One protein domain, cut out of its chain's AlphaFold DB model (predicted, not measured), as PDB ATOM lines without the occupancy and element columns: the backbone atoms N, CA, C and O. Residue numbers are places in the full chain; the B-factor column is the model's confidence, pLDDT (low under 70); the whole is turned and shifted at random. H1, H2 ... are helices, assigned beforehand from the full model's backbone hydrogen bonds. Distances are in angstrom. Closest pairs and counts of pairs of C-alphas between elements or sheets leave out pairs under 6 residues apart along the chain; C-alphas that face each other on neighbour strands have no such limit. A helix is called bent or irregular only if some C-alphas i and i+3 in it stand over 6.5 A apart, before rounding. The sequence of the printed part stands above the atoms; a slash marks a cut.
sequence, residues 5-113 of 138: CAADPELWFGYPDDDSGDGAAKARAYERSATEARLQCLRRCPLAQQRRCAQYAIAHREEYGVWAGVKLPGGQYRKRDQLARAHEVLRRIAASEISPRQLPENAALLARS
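Overview. This is residues 5 to 113 of the 138 residues of the protein "Transcriptional regulator WhiB" of Mycobacterium sherrisii (UniProt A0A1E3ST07). The long helix H2 and a helical hairpin of H3 and H4 stand on two sides of a long link with no named element, residues 60 to 76, in which the short antiparallel pairing of residues 66 to 67 with residues 70 to 71 lies in the middle between them. The short helices H1 and H5 pack on H2, and residues 19 to 25 stick out at one end. The printed part has 109 residues with five named helices, H1 to H5 in chain order, and no named strand; the class is all helix. It is compact, with a radius of gyration of the C-alphas of 13.7 A and spans of 42 by 31 by 25 A.

Arrangement. H1, residues 10 to 13, touches H2, residues 23 to 44, at residues 33 to 37 alone; their closest C-alphas, Leu 11 and Ser 33, are 5.4 A apart. H3, residues 47 to 59, is close to H2 but not clearly touching: the closest C-alphas, Cys 41 and Gln 50, are 7.7 A apart. H4, residues 77 to 94, forms the hairpin with H3, touching it with residues 87 to 94 alone, at a steep tilt of 41 degrees, opposite ways; the closest C-alphas, Arg 51 and Ala 94, are 4.5 A apart. H2 and H4 are apart. H5, residues 104 to 112, is about perpendicular to H2 at 83 degrees and touches its residues 38 to 42 alone, closest at the C-alphas of Leu 39 and Leu 110, 7.1 A. Every O i to N i+4 pair is within hydrogen-bond range in H2, H3 and H5, and 12 of 14 are in H4; H1 is too short for one.

Along the chain. H1 begins at C-alpha 10 (8.761, 7.878, 2.894). H2 is 31.0 A long, H3 18.6 A, H4 25.2 A and H5 12.3 A. H4 is irregular, with C-alphas 78 and 81 7.9 A apart, and has a kink of 26 degrees near residue 84. H5 ends at C-alpha 112 (23.416, -5.872, 15.693).

Size, cuts and confidence. The C-alphas farthest apart, Ser 20 and Glu 97, are 43.1 A apart. The printed part has no cut. The link from H3 to H4 is long, and in it residues 66 to 67 pair antiparallel with 70 to 71. Residues 14 to 21 have pLDDT under 70.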
ATOM      1  N   CYS A   5       6.950   7.342  12.809       84.38
ATOM      2  CA  CYS A   5       6.347   7.165  11.490       84.38
ATOM      3  C   CYS A   5       5.640   8.397  10.916       84.38
ATOM      4  O   CYS A   5       5.470   8.475   9.709       84.38
ATOM      5  N   ALA A   6       5.252   9.364  11.748       83.06
ATOM      6  CA  ALA A   6       4.631  10.596  11.269       83.06
ATOM      7  C   ALA A   6       5.659  11.661  10.851       83.06
ATOM      8  O   ALA A   6       5.294  12.628  10.196       83.06
ATOM      9  N   ALA A   7       6.924  11.517  11.263       82.06
ATOM     10  CA  ALA A   7       7.966  12.507  10.988       82.06
ATOM     11  C   ALA A   7       8.592  12.351   9.593       82.06
ATOM     12  O   ALA A   7       9.076  13.330   9.040       82.06
ATOM     13  N   ASP A   8       8.592  11.133   9.053       81.38
ATOM     14  CA  ASP A   8       9.148  10.800   7.741       81.38
ATOM     15  C   ASP A   8       8.399   9.577   7.190       81.38
ATOM     16  O   ASP A   8       8.799   8.460   7.503       81.38
ATOM     17  N   PRO A   9       7.273   9.748   6.472       82.00
ATOM     18  CA  PRO A   9       6.489   8.632   5.935       82.00
ATOM     19  C   PRO A   9       7.206   7.833   4.835       82.00
ATOM     20  O   PRO A   9       7.035   6.615   4.759       82.00
ATOM     21  N   GLU A  10       8.039   8.489   4.023       81.69
ATOM     22  CA  GLU A  10       8.761   7.878   2.894       81.69
ATOM     23  C   GLU A  10       9.663   6.726   3.358       81.69
ATOM     24  O   GLU A  10       9.738   5.670   2.726       81.69
ATOM     25  N   LEU A  11      10.279   6.873   4.535       86.12
ATOM     26  CA  LEU A  11      11.077   5.822   5.165       86.12
ATOM     27  C   LEU A  11      10.297   4.511   5.394       86.12
ATOM     28  O   LEU A  11      10.883   3.426   5.356       86.12
ATOM     29  N   TRP A  12       8.990   4.593   5.659       87.44
ATOM     30  CA  TRP A  12       8.168   3.457   6.103       87.44
ATOM     31  C   TRP A  12       7.486   2.732   4.957       87.44
ATOM     32  O   TRP A  12       7.271   1.523   5.067       87.44
ATOM     33  N   PHE A  13       7.152   3.452   3.889       80.44
ATOM     34  CA  PHE A  13       6.382   2.931   2.759       80.44
ATOM     35  C   PHE A  13       7.222   2.748   1.491       80.44
ATOM     36  O   PHE A  13       6.829   1.974   0.621       80.44
ATOM     37  N   GLY A  14       8.435   3.311   1.456       67.81
ATOM     38  CA  GLY A  14       9.345   3.209   0.321       67.81
ATOM     39  C   GLY A  14       9.080   4.273  -0.741       67.81
ATOM     40  O   GLY A  14       8.076   4.973  -0.701       67.81
ATOM     41  N   TYR A  15      10.023   4.376  -1.681       59.47
ATOM     42  CA  TYR A  15       9.998   5.357  -2.764       59.47
ATOM     43  C   TYR A  15       8.801   5.140  -3.707       59.47
ATOM     44  O   TYR A  15       8.482   3.981  -4.002       59.47
ATOM     45  N   PRO A  16       8.191   6.217  -4.238       54.28
ATOM     46  CA  PRO A  16       7.272   6.114  -5.365       54.28
ATOM     47  C   PRO A  16       7.994   5.452  -6.542       54.28
ATOM     48  O   PRO A  16       9.164   5.731  -6.797       54.28
ATOM     49  N   ASP A  17       7.311   4.532  -7.223       55.72
ATOM     50  CA  ASP A  17       7.883   3.760  -8.324       55.72
ATOM     51  C   ASP A  17       8.064   4.663  -9.551       55.72
ATOM     52  O   ASP A  17       7.187   4.793 -10.399       55.72
ATOM     53  N   ASP A  18       9.189   5.368  -9.614       56.09
ATOM     54  CA  ASP A  18       9.615   6.097 -10.796       56.09
ATOM     55  C   ASP A  18      10.323   5.116 -11.739       56.09
ATOM     56  O   ASP A  18      11.420   4.646 -11.456       56.09
ATOM     57  N   ASP A  19       9.698   4.735 -12.853       57.28
ATOM     58  CA  ASP A  19      10.137   3.655 -13.769       57.28
ATOM     59  C   ASP A  19      11.582   3.767 -14.329       57.28
ATOM     60  O   ASP A  19      12.056   2.895 -15.055       57.28
ATOM     61  N   SER A  20      12.326   4.812 -13.980       61.31
ATOM     62  CA  SER A  20      13.666   5.157 -14.460       61.31
ATOM     63  C   SER A  20      14.854   4.484 -13.738       61.31
ATOM     64  O   SER A  20      15.999   4.748 -14.104       61.31
ATOM     65  N   GLY A  21      14.643   3.633 -12.724       63.16
ATOM     66  CA  GLY A  21      15.730   3.065 -11.900       63.16
ATOM     67  C   GLY A  21      16.013   1.563 -12.076       63.16
ATOM     68  O   GLY A  21      15.101   0.768 -12.288       63.16
ATOM     69  N   ASP A  22      17.274   1.147 -11.879       78.31
ATOM     70  CA  ASP A  22      17.668  -0.270 -11.759       78.31
ATOM     71  C   ASP A  22      16.896  -0.955 -10.614       78.31
ATOM     72  O   ASP A  22      17.061  -0.623  -9.433       78.31
ATOM     73  N   GLY A  23      16.075  -1.953 -10.957       75.81
ATOM     74  CA  GLY A  23      15.235  -2.688 -10.012       75.81
ATOM     75  C   GLY A  23      16.010  -3.354  -8.868       75.81
ATOM     76  O   GLY A  23      15.499  -3.443  -7.748       75.81
ATOM     77  N   ALA A  24      17.265  -3.765  -9.086       81.81
ATOM     78  CA  ALA A  24      18.102  -4.332  -8.027       81.81
ATOM     79  C   ALA A  24      18.623  -3.256  -7.061       81.81
ATOM     80  O   ALA A  24      18.747  -3.493  -5.853       81.81
ATOM     81  N   ALA A  25      18.937  -2.061  -7.565       82.25
ATOM     82  CA  ALA A  25      19.281  -0.912  -6.735       82.25
ATOM     83  C   ALA A  25      18.077  -0.453  -5.897       82.25
ATOM     84  O   ALA A  25      18.219  -0.289  -4.681       82.25
ATOM     85  N   LYS A  26      16.889  -0.356  -6.510       76.75
ATOM     86  CA  LYS A  26      15.624  -0.043  -5.824       76.75
ATOM     87  C   LYS A  26      15.297  -1.050  -4.721       76.75
ATOM     88  O   LYS A  26      15.026  -0.655  -3.588       76.75
ATOM     89  N   ALA A  27      15.410  -2.349  -5.002       81.00
ATOM     90  CA  ALA A  27      15.174  -3.391  -4.004       81.00
ATOM     91  C   ALA A  27      16.118  -3.257  -2.796       81.00
ATOM     92  O   ALA A  27      15.673  -3.314  -1.651       81.00
ATOM     93  N   ARG A  28      17.414  -3.007  -3.030       85.50
ATOM     94  CA  ARG A  28      18.387  -2.769  -1.949       85.50
ATOM     95  C   ARG A  28      18.070  -1.505  -1.151       85.50
ATOM     96  O   ARG A  28      18.221  -1.520   0.069       85.50
ATOM     97  N   ALA A  29      17.644  -0.428  -1.811       84.44
ATOM     98  CA  ALA A  29      17.220   0.794  -1.132       84.44
ATOM     99  C   ALA A  29      16.008   0.530  -0.228       84.44
ATOM    100  O   ALA A  29      16.061   0.848   0.957       84.44
ATOM    101  N   TYR A  30      14.989  -0.164  -0.737       83.56
ATOM    102  CA  TYR A  30      13.814  -0.554   0.040       83.56
ATOM    103  C   TYR A  30      14.162  -1.453   1.238       83.56
ATOM    104  O   TYR A  30      13.629  -1.269   2.332       83.56
ATOM    105  N   GLU A  31      15.076  -2.417   1.080       88.31
ATOM    106  CA  GLU A  31      15.547  -3.233   2.208       88.31
ATOM    107  C   GLU A  31      16.238  -2.395   3.293       88.31
ATOM    108  O   GLU A  31      15.996  -2.618   4.485       88.31
ATOM    109  N   ARG A  32      17.054  -1.405   2.904       89.38
ATOM    110  CA  ARG A  32      17.702  -0.493   3.860       89.38
ATOM    111  C   ARG A  32      16.678   0.375   4.583       89.38
ATOM    112  O   ARG A  32      16.674   0.371   5.812       89.38
ATOM    113  N   SER A  33      15.775   1.025   3.849       88.94
ATOM    114  CA  SER A  33      14.720   1.864   4.432       88.94
ATOM    115  C   SER A  33      13.835   1.070   5.387       88.94
ATOM    116  O   SER A  33      13.625   1.478   6.526       88.94
ATOM    117  N   ALA A  34      13.404  -0.133   4.995       91.00
ATOM    118  CA  ALA A  34      12.598  -0.985   5.864       91.00
ATOM    119  C   ALA A  34      13.362  -1.438   7.122       91.00
ATOM    120  O   ALA A  34      12.772  -1.567   8.196       91.00
ATOM    121  N   THR A  35      14.670  -1.677   7.016       92.12
ATOM    122  CA  THR A  35      15.516  -1.995   8.176       92.12
ATOM    123  C   THR A  35      15.591  -0.814   9.142       92.12
ATOM    124  O   THR A  35      15.408  -0.991  10.350       92.12
ATOM    125  N   GLU A  36      15.792   0.394   8.625       92.00
ATOM    126  CA  GLU A  36      15.841   1.608   9.430       92.00
ATOM    127  C   GLU A  36      14.481   1.935  10.068       92.00
ATOM    128  O   GLU A  36      14.411   2.155  11.281       92.00
ATOM    129  N   ALA A  37      13.384   1.853   9.311       92.62
ATOM    130  CA  ALA A  37      12.023   2.017   9.822       92.62
ATOM    131  C   ALA A  37      11.727   1.047  10.979       92.62
ATOM    132  O   ALA A  37      11.212   1.444  12.028       92.62
ATOM    133  N   ARG A  38      12.119  -0.230  10.840       93.88
ATOM    134  CA  ARG A  38      11.986  -1.231  11.911       93.88
ATOM    135  C   ARG A  38      12.778  -0.834  13.151       93.88
ATOM    136  O   ARG A  38      12.218  -0.861  14.247       93.88
ATOM    137  N   LEU A  39      14.036  -0.417  13.007       93.31
ATOM    138  CA  LEU A  39      14.850   0.048  14.136       93.31
ATOM    139  C   LEU A  39      14.212   1.245  14.851       93.31
ATOM    140  O   LEU A  39      14.105   1.236  16.083       93.31
ATOM    141  N   GLN A  40      13.740   2.242  14.100       92.19
ATOM    142  CA  GLN A  40      13.051   3.399  14.671       92.19
ATOM    143  C   GLN A  40      11.765   2.985  15.399       92.19
ATOM    144  O   GLN A  40      11.524   3.428  16.526       92.19
ATOM    145  N   CYS A  41      10.973   2.084  14.811       93.56
ATOM    146  CA  CYS A  41       9.769   1.543  15.436       93.56
ATOM    147  C   CYS A  41      10.083   0.873  16.777       93.56
ATOM    148  O   CYS A  41       9.500   1.222  17.805       93.56
ATOM    149  N   LEU A  42      11.042  -0.054  16.778       93.44
ATOM    150  CA  LEU A  42      11.366  -0.889  17.932       93.44
ATOM    151  C   LEU A  42      11.973  -0.084  19.080       93.44
ATOM    152  O   LEU A  42      11.650  -0.355  20.241       93.44
ATOM    153  N   ARG A  43      12.829   0.900  18.778       92.25
ATOM    154  CA  ARG A  43      13.552   1.683  19.792       92.25
ATOM    155  C   ARG A  43      12.780   2.911  20.280       92.25
ATOM    156  O   ARG A  43      13.007   3.324  21.412       92.25
ATOM    157  N   ARG A  44      11.886   3.497  19.472       89.88
ATOM    158  CA  ARG A  44      11.269   4.808  19.780       89.88
ATOM    159  C   ARG A  44       9.749   4.809  19.888       89.88
ATOM    160  O   ARG A  44       9.203   5.709  20.520       89.88
ATOM    161  N   CYS A  45       9.054   3.856  19.272       91.81
ATOM    162  CA  CYS A  45       7.598   3.824  19.328       91.81
ATOM    163  C   CYS A  45       7.126   3.202  20.659       91.81
ATOM    164  O   CYS A  45       7.613   2.126  21.017       91.81
ATOM    165  N   PRO A  46       6.189   3.825  21.400       91.81
ATOM    166  CA  PRO A  46       5.605   3.211  22.591       91.81
ATOM    167  C   PRO A  46       4.933   1.870  22.265       91.81
ATOM    168  O   PRO A  46       4.273   1.749  21.233       91.81
ATOM    169  N   LEU A  47       5.014   0.883  23.164       91.50
ATOM    170  CA  LEU A  47       4.418  -0.447  22.938       91.50
ATOM    171  C   LEU A  47       2.907  -0.370  22.661       91.50
ATOM    172  O   LEU A  47       2.409  -1.024  21.749       91.50
ATOM    173  N   ALA A  48       2.182   0.492  23.382       92.75
ATOM    174  CA  ALA A  48       0.759   0.725  23.134       92.75
ATOM    175  C   ALA A  48       0.486   1.268  21.718       92.75
ATOM    176  O   ALA A  48      -0.511   0.912  21.093       92.75
ATOM    177  N   GLN A  49       1.388   2.094  21.175       93.62
ATOM    178  CA  GLN A  49       1.274   2.572  19.799       93.62
ATOM    179  C   GLN A  49       1.573   1.465  18.786       93.62
ATOM    180  O   GLN A  49       0.874   1.376  17.781       93.62
ATOM    181  N   GLN A  50       2.564   0.608  19.041       95.25
ATOM    182  CA  GLN A  50       2.863  -0.533  18.169       95.25
ATOM    183  C   GLN A  50       1.655  -1.476  18.051       95.25
ATOM    184  O   GLN A  50       1.313  -1.884  16.946       95.25
ATOM    185  N   ARG A  51       0.937  -1.734  19.152       96.62
ATOM    186  CA  ARG A  51      -0.314  -2.514  19.132       96.62
ATOM    187  C   ARG A  51      -1.393  -1.877  18.259       96.62
ATOM    188  O   ARG A  51      -1.964  -2.554  17.411       96.62
ATOM    189  N   ARG A  52      -1.645  -0.573  18.432       96.38
ATOM    190  CA  ARG A  52      -2.618   0.171  17.609       96.38
ATOM    191  C   ARG A  52      -2.225   0.185  16.132       96.38
ATOM    192  O   ARG A  52      -3.075   0.018  15.269       96.38
ATOM    193  N   CYS A  53      -0.934   0.327  15.843       95.94
ATOM    194  CA  CYS A  53      -0.387   0.252  14.489       95.94
ATOM    195  C   CYS A  53      -0.625  -1.131  13.859       95.94
ATOM    196  O   CYS A  53      -1.050  -1.207  12.711       95.94
ATOM    197  N   ALA A  54      -0.439  -2.214  14.619       97.75
ATOM    198  CA  ALA A  54      -0.728  -3.562  14.143       97.75
ATOM    199  C   ALA A  54      -2.227  -3.785  13.880       97.75
ATOM    200  O   ALA A  54      -2.590  -4.344  12.849       97.75
ATOM    201  N   GLN A  55      -3.103  -3.292  14.762       97.81
ATOM    202  CA  GLN A  55      -4.558  -3.327  14.552       97.81
ATOM    203  C   GLN A  55      -4.960  -2.587  13.276       97.81
ATOM    204  O   GLN A  55      -5.728  -3.117  12.477       97.81
ATOM    205  N   TYR A  56      -4.409  -1.387  13.071       97.06
ATOM    206  CA  TYR A  56      -4.666  -0.589  11.878       97.06
ATOM    207  C   TYR A  56      -4.276  -1.345  10.606       97.06
ATOM    208  O   TYR A  56      -5.094  -1.448   9.695       97.06
ATOM    209  N   ALA A  57      -3.070  -1.919  10.570       96.69
ATOM    210  CA  ALA A  57      -2.569  -2.647   9.407       96.69
ATOM    211  C   ALA A  57      -3.467  -3.833   9.021       96.69
ATOM    212  O   ALA A  57      -3.722  -4.069   7.843       96.69
ATOM    213  N   ILE A  58      -3.996  -4.553  10.016       97.50
ATOM    214  CA  ILE A  58      -4.935  -5.659   9.789       97.50
ATOM    215  C   ILE A  58      -6.295  -5.158   9.312       97.50
ATOM    216  O   ILE A  58      -6.847  -5.718   8.365       97.50
ATOM    217  N   ALA A  59      -6.831  -4.109   9.938       97.75
ATOM    218  CA  ALA A  59      -8.131  -3.550   9.575       97.75
ATOM    219  C   ALA A  59      -8.157  -3.051   8.121       97.75
ATOM    220  O   ALA A  59      -9.139  -3.275   7.417       97.75
ATOM    221  N   HIS A  60      -7.059  -2.446   7.664       96.94
ATOM    222  CA  HIS A  60      -6.933  -1.886   6.316       96.94
ATOM    223  C   HIS A  60      -6.315  -2.858   5.306       96.94
ATOM    224  O   HIS A  60      -6.212  -2.526   4.131       96.94
ATOM    225  N   ARG A  61      -5.960  -4.078   5.737       95.19
ATOM    226  CA  ARG A  61      -5.329  -5.111   4.898       95.19
ATOM    227  C   ARG A  61      -4.072  -4.602   4.194       95.19
ATOM    228  O   ARG A  61      -3.848  -4.912   3.030       95.19
ATOM    229  N   GLU A  62      -3.260  -3.844   4.918       95.75
ATOM    230  CA  GLU A  62      -2.034  -3.254   4.386       95.75
ATOM    231  C   GLU A  62      -1.130  -4.339   3.805       95.75
ATOM    232  O   GLU A  62      -0.961  -5.399   4.408       95.75
ATOM    233  N   GLU A  63      -0.534  -4.092   2.642       94.44
ATOM    234  CA  GLU A  63       0.289  -5.093   1.945       94.44
ATOM    235  C   GLU A  63       1.765  -4.695   1.859       94.44
ATOM    236  O   GLU A  63       2.625  -5.538   1.590       94.44
ATOM    237  N   TYR A  64       2.068  -3.421   2.098       91.69
ATOM    238  CA  TYR A  64       3.373  -2.804   1.889       91.69
ATOM    239  C   TYR A  64       3.849  -2.028   3.124       91.69
ATOM    240  O   TYR A  64       3.086  -1.724   4.042       91.69
ATOM    241  N   GLY A  65       5.148  -1.727   3.146       92.50
ATOM    242  CA  GLY A  65       5.784  -0.932   4.191       92.50
ATOM    243  C   GLY A  65       6.061  -1.677   5.499       92.50
ATOM    244  O   GLY A  65       6.031  -2.909   5.576       92.50
ATOM    245  N   VAL A  66       6.391  -0.908   6.538       95.56
ATOM    246  CA  VAL A  66       6.706  -1.413   7.882       95.56
ATOM    247  C   VAL A  66       5.625  -1.012   8.878       95.56
ATOM    248  O   VAL A  66       5.413   0.166   9.147       95.56
ATOM    249  N   TRP A  67       5.016  -2.003   9.520       96.19
ATOM    250  CA  TRP A  67       3.935  -1.822  10.487       96.19
ATOM    251  C   TRP A  67       4.294  -2.496  11.800       96.19
ATOM    252  O   TRP A  67       4.658  -3.666  11.818       96.19
ATOM    253  N   ALA A  68       4.239  -1.762  12.913       96.12
ATOM    254  CA  ALA A  68       4.576  -2.278  14.247       96.12
ATOM    255  C   ALA A  68       5.922  -3.042  14.323       96.12
ATOM    256  O   ALA A  68       6.075  -3.957  15.127       96.12
ATOM    257  N   GLY A  69       6.907  -2.683  13.488       95.19
ATOM    258  CA  GLY A  69       8.207  -3.363  13.412       95.19
ATOM    259  C   GLY A  69       8.227  -4.634  12.548       95.19
ATOM    260  O   GLY A  69       9.238  -5.336  12.534       95.19
ATOM    261  N   VAL A  70       7.147  -4.919  11.819       96.56
ATOM    262  CA  VAL A  70       7.006  -6.009  10.845       96.56
ATOM    263  C   VAL A  70       7.043  -5.419   9.439       96.56
ATOM    264  O   VAL A  70       6.301  -4.492   9.131       96.56
ATOM    265  N   LYS A  71       7.908  -5.950   8.576       95.25
ATOM    266  CA  LYS A  71       7.962  -5.566   7.161       95.25
ATOM    267  C   LYS A  71       6.971  -6.403   6.358       95.25
ATOM    268  O   LYS A  71       7.008  -7.630   6.440       95.25
ATOM    269  N   LEU A  72       6.161  -5.750   5.532       94.38
ATOM    270  CA  LEU A  72       5.245  -6.416   4.619       94.38
ATOM    271  C   LEU A  72       5.892  -6.638   3.236       94.38
ATOM    272  O   LEU A  72       6.657  -5.791   2.757       94.38
ATOM    273  N   PRO A  73       5.642  -7.794   2.594       90.62
ATOM    274  CA  PRO A  73       6.351  -8.203   1.380       90.62
ATOM    275  C   PRO A  73       5.804  -7.609   0.066       90.62
ATOM    276  O   PRO A  73       6.419  -7.858  -0.982       90.62
ATOM    277  N   GLY A  74       4.692  -6.865   0.110       89.06
ATOM    278  CA  GLY A  74       3.943  -6.352  -1.045       89.06
ATOM    279  C   GLY A  74       2.821  -7.291  -1.515       89.06
ATOM    280  O   GLY A  74       2.851  -8.491  -1.238       89.06
ATOM    281  N   GLY A  75       1.878  -6.762  -2.304       85.69
ATOM    282  CA  GLY A  75       0.704  -7.478  -2.846       85.69
ATOM    283  C   GLY A  75       0.983  -8.442  -4.012       85.69
ATOM    284  O   GLY A  75       0.087  -8.808  -4.770       85.69
ATOM    285  N   GLN A  76       2.234  -8.874  -4.215       86.31
ATOM    286  CA  GLN A  76       2.558  -9.811  -5.297       86.31
ATOM    287  C   GLN A  76       1.937 -11.188  -5.017       86.31
ATOM    288  O   GLN A  76       2.249 -11.804  -4.000       86.31
ATOM    289  N   TYR A  77       1.164 -11.735  -5.967       86.38
ATOM    290  CA  TYR A  77       0.489 -13.046  -5.866       86.38
ATOM    291  C   TYR A  77       1.430 -14.158  -5.351       86.38
ATOM    292  O   TYR A  77       1.107 -14.894  -4.417       86.38
ATOM    293  N   ARG A  78       2.654 -14.246  -5.884       91.62
ATOM    294  CA  ARG A  78       3.670 -15.234  -5.461       91.62
ATOM    295  C   ARG A  78       4.123 -15.115  -3.995       91.62
ATOM    296  O   ARG A  78       4.740 -16.036  -3.475       91.62
ATOM    297  N   LYS A  79       3.857 -13.984  -3.337       91.62
ATOM    298  CA  LYS A  79       4.213 -13.703  -1.940       91.62
ATOM    299  C   LYS A  79       3.008 -13.722  -0.992       91.62
ATOM    300  O   LYS A  79       3.191 -13.393   0.177       91.62
ATOM    301  N   ARG A  80       1.813 -14.149  -1.433       93.50
ATOM    302  CA  ARG A  80       0.596 -14.155  -0.589       93.50
ATOM    303  C   ARG A  80       0.816 -14.839   0.762       93.50
ATOM    304  O   ARG A  80       0.357 -14.341   1.779       93.50
ATOM    305  N   ASP A  81       1.552 -15.952   0.779       96.44
ATOM    306  CA  ASP A  81       1.744 -16.739   1.999       96.44
ATOM    307  C   ASP A  81       2.694 -16.022   2.956       96.44
ATOM    308  O   ASP A  81       2.548 -16.104   4.171       96.44
ATOM    309  N   GLN A  82       3.665 -15.280   2.411       95.75
ATOM    310  CA  GLN A  82       4.526 -14.408   3.206       95.75
ATOM    311  C   GLN A  82       3.719 -13.250   3.797       95.75
ATOM    312  O   GLN A  82       3.891 -12.940   4.972       95.75
ATOM    313  N   LEU A  83       2.816 -12.650   3.014       96.56
ATOM    314  CA  LEU A  83       1.940 -11.579   3.484       96.56
ATOM    315  C   LEU A  83       0.989 -12.082   4.579       96.56
ATOM    316  O   LEU A  83       0.903 -11.472   5.640       96.56
ATOM    317  N   ALA A  84       0.358 -13.239   4.374       96.81
ATOM    318  CA  ALA A  84      -0.517 -13.871   5.355       96.81
ATOM    319  C   ALA A  84       0.220 -14.178   6.669       96.81
ATOM    320  O   ALA A  84      -0.310 -13.909   7.746       96.81
ATOM    321  N   ARG A  85       1.466 -14.673   6.598       97.31
ATOM    322  CA  ARG A  85       2.314 -14.867   7.786       97.31
ATOM    323  C   ARG A  85       2.640 -13.551   8.489       97.31
ATOM    324  O   ARG A  85       2.590 -13.496   9.714       97.31
ATOM    325  N   ALA A  86       2.949 -12.495   7.740       97.31
ATOM    326  CA  ALA A  86       3.215 -11.182   8.322       97.31
ATOM    327  C   ALA A  86       1.967 -10.608   9.019       97.31
ATOM    328  O   ALA A  86       2.063 -10.088  10.129       97.31
ATOM    329  N   HIS A  87       0.784 -10.769   8.419       98.19
ATOM    330  CA  HIS A  87      -0.491 -10.410   9.046       98.19
ATOM    331  C   HIS A  87      -0.780 -11.234  10.296       98.19
ATOM    332  O   HIS A  87      -1.245 -10.685  11.288       98.19
ATOM    333  N   GLU A  88      -0.466 -12.525  10.305       98.25
ATOM    334  CA  GLU A  88      -0.627 -13.337  11.510       98.25
ATOM    335  C   GLU A  88       0.244 -12.822  12.663       98.25
ATOM    336  O   GLU A  88      -0.234 -12.628  13.780       98.25
ATOM    337  N   VAL A  89       1.501 -12.477  12.382       98.19
ATOM    338  CA  VAL A  89       2.379 -11.837  13.370       98.19
ATOM    339  C   VAL A  89       1.779 -10.521  13.884       98.19
ATOM    340  O   VAL A  89       1.767 -10.279  15.093       98.19
ATOM    341  N   LEU A  90       1.232  -9.686  12.996       98.38
ATOM    342  CA  LEU A  90       0.567  -8.437  13.379       98.38
ATOM    343  C   LEU A  90      -0.677  -8.670  14.250       98.38
ATOM    344  O   LEU A  90      -0.877  -7.922  15.207       98.38
ATOM    345  N   ARG A  91      -1.480  -9.713  13.997       98.56
ATOM    346  CA  ARG A  91      -2.620 -10.070  14.865       98.56
ATOM    347  C   ARG A  91      -2.165 -10.398  16.281       98.56
ATOM    348  O   ARG A  91      -2.716  -9.856  17.237       98.56
ATOM    349  N   ARG A  92      -1.110 -11.199  16.420       98.31
ATOM    350  CA  ARG A  92      -0.542 -11.561  17.728       98.31
ATOM    351  C   ARG A  92       0.016 -10.343  18.472       98.31
ATOM    352  O   ARG A  92      -0.163 -10.217  19.683       98.31
ATOM    353  N   ILE A  93       0.636  -9.398  17.755       97.81
ATOM    354  CA  ILE A  93       1.077  -8.111  18.325       97.81
ATOM    355  C   ILE A  93      -0.125  -7.274  18.779       97.81
ATOM    356  O   ILE A  93      -0.128  -6.740  19.888       97.81
ATOM    357  N   ALA A  94      -1.159  -7.157  17.943       97.81
ATOM    358  CA  ALA A  94      -2.386  -6.427  18.257       97.81
ATOM    359  C   ALA A  94      -3.080  -6.980  19.517       97.81
ATOM    360  O   ALA A  94      -3.513  -6.204  20.380       97.81
ATOM    361  N   ALA A  95      -3.110  -8.308  19.650       97.31
ATOM    362  CA  ALA A  95      -3.625  -9.041  20.803       97.31
ATOM    363  C   ALA A  95      -2.713  -8.974  22.042       97.31
ATOM    364  O   ALA A  95      -3.112  -9.402  23.120       97.31
ATOM    365  N   SER A  96      -1.515  -8.386  21.933       95.56
ATOM    366  CA  SER A  96      -0.496  -8.382  22.992       95.56
ATOM    367  C   SER A  96       0.031  -9.758  23.399       95.56
ATOM    368  O   SER A  96       0.673  -9.875  24.440       95.56
ATOM    369  N   GLU A  97      -0.163 -10.778  22.568       97.06
ATOM    370  CA  GLU A  97       0.406 -12.111  22.786       97.06
ATOM    371  C   GLU A  97       1.925 -12.108  22.618       97.06
ATOM    372  O   GLU A  97       2.636 -12.850  23.291       97.06
ATOM    373  N   ILE A  98       2.424 -11.263  21.712       96.19
ATOM    374  CA  ILE A  98       3.852 -11.073  21.473       96.19
ATOM    375  C   ILE A  98       4.196  -9.588  21.381       96.19
ATOM    376  O   ILE A  98       3.439  -8.771  20.856       96.19
ATOM    377  N   SER A  99       5.386  -9.239  21.851       94.06
ATOM    378  CA  SER A  99       6.007  -7.947  21.584       94.06
ATOM    379  C   SER A  99       6.772  -8.003  20.261       94.06
ATOM    380  O   SER A  99       7.492  -8.977  20.024       94.06
ATOM    381  N   PRO A 100       6.745  -6.945  19.428       93.88
ATOM    382  CA  PRO A 100       7.563  -6.884  18.218       93.88
ATOM    383  C   PRO A 100       9.053  -7.132  18.469       93.88
ATOM    384  O   PRO A 100       9.746  -7.661  17.605       93.88
ATOM    385  N   ARG A 101       9.555  -6.783  19.660       94.38
ATOM    386  CA  ARG A 101      10.958  -6.995  20.055       94.38
ATOM    387  C   ARG A 101      11.311  -8.468  20.291       94.38
ATOM    388  O   ARG A 101      12.488  -8.799  20.259       94.38
ATOM    389  N   GLN A 102      10.318  -9.326  20.532       93.38
ATOM    390  CA  GLN A 102      10.503 -10.766  20.757       93.38
ATOM    391  C   GLN A 102      10.577 -11.565  19.452       93.38
ATOM    392  O   GLN A 102      10.929 -12.741  19.481       93.38
ATOM    393  N   LEU A 103      10.261 -10.950  18.308       94.69
ATOM    394  CA  LEU A 103      10.421 -11.600  17.011       94.69
ATOM    395  C   LEU A 103      11.912 -11.866  16.747       94.69
ATOM    396  O   LEU A 103      12.702 -10.925  16.879       94.69
ATOM    397  N   PRO A 104      12.317 -13.090  16.354       94.44
ATOM    398  CA  PRO A 104      13.727 -13.441  16.167       94.44
ATOM    399  C   PRO A 104      14.482 -12.471  15.251       94.44
ATOM    400  O   PRO A 104      15.584 -12.024  15.565       94.44
ATOM    401  N   GLU A 105      13.862 -12.071  14.144       93.00
ATOM    402  CA  GLU A 105      14.425 -11.133  13.180       93.00
ATOM    403  C   GLU A 105      14.622  -9.723  13.756       93.00
ATOM    404  O   GLU A 105      15.572  -9.036  13.377       93.00
ATOM    405  N   ASN A 106      13.751  -9.288  14.671       95.31
ATOM    406  CA  ASN A 106      13.847  -7.996  15.347       95.31
ATOM    407  C   ASN A 106      14.851  -8.048  16.497       95.31
ATOM    408  O   ASN A 106      15.619  -7.105  16.662       95.31
ATOM    409  N   ALA A 107      14.890  -9.146  17.252       94.69
ATOM    410  CA  ALA A 107      15.875  -9.359  18.304       94.69
ATOM    411  C   ALA A 107      17.296  -9.351  17.720       94.69
ATOM    412  O   ALA A 107      18.162  -8.613  18.188       94.69
ATOM    413  N   ALA A 108      17.508 -10.077  16.618       94.19
ATOM    414  CA  ALA A 108      18.779 -10.089  15.906       94.19
ATOM    415  C   ALA A 108      19.134  -8.709  15.325       94.19
ATOM    416  O   ALA A 108      20.296  -8.305  15.335       94.19
ATOM    417  N   LEU A 109      18.143  -7.963  14.824       93.56
ATOM    418  CA  LEU A 109      18.347  -6.603  14.322       93.56
ATOM    419  C   LEU A 109      18.760  -5.630  15.434       93.56
ATOM    420  O   LEU A 109      19.690  -4.847  15.241       93.56
ATOM    421  N   LEU A 110      18.101  -5.697  16.592       93.19
ATOM    422  CA  LEU A 110      18.421  -4.875  17.758       93.19
ATOM    423  C   LEU A 110      19.818  -5.190  18.296       93.19
ATOM    424  O   LEU A 110      20.586  -4.259  18.508       93.19
ATOM    425  N   ALA A 111      20.171  -6.473  18.425       92.50
ATOM    426  CA  ALA A 111      21.494  -6.900  18.882       92.50
ATOM    427  C   ALA A 111      22.618  -6.366  17.977       92.50
ATOM    428  O   ALA A 111      23.607  -5.822  18.456       92.50
ATOM    429  N   ARG A 112      22.440  -6.428  16.650       91.69
ATOM    430  CA  ARG A 112      23.416  -5.872  15.693       91.69
ATOM    431  C   ARG A 112      23.539  -4.344  15.748       91.69
ATOM    432  O   ARG A 112      24.538  -3.808  15.282       91.69
ATOM    433  N   SER A 113      22.534  -3.651  16.279       88.06
ATOM    434  CA  SER A 113      22.412  -2.187  16.203       88.06
ATOM    435  C   SER A 113      22.476  -1.507  17.574       88.06
ATOM    436  O   SER A 113      22.158  -0.322  17.684       88.06
TER     437      SER A 113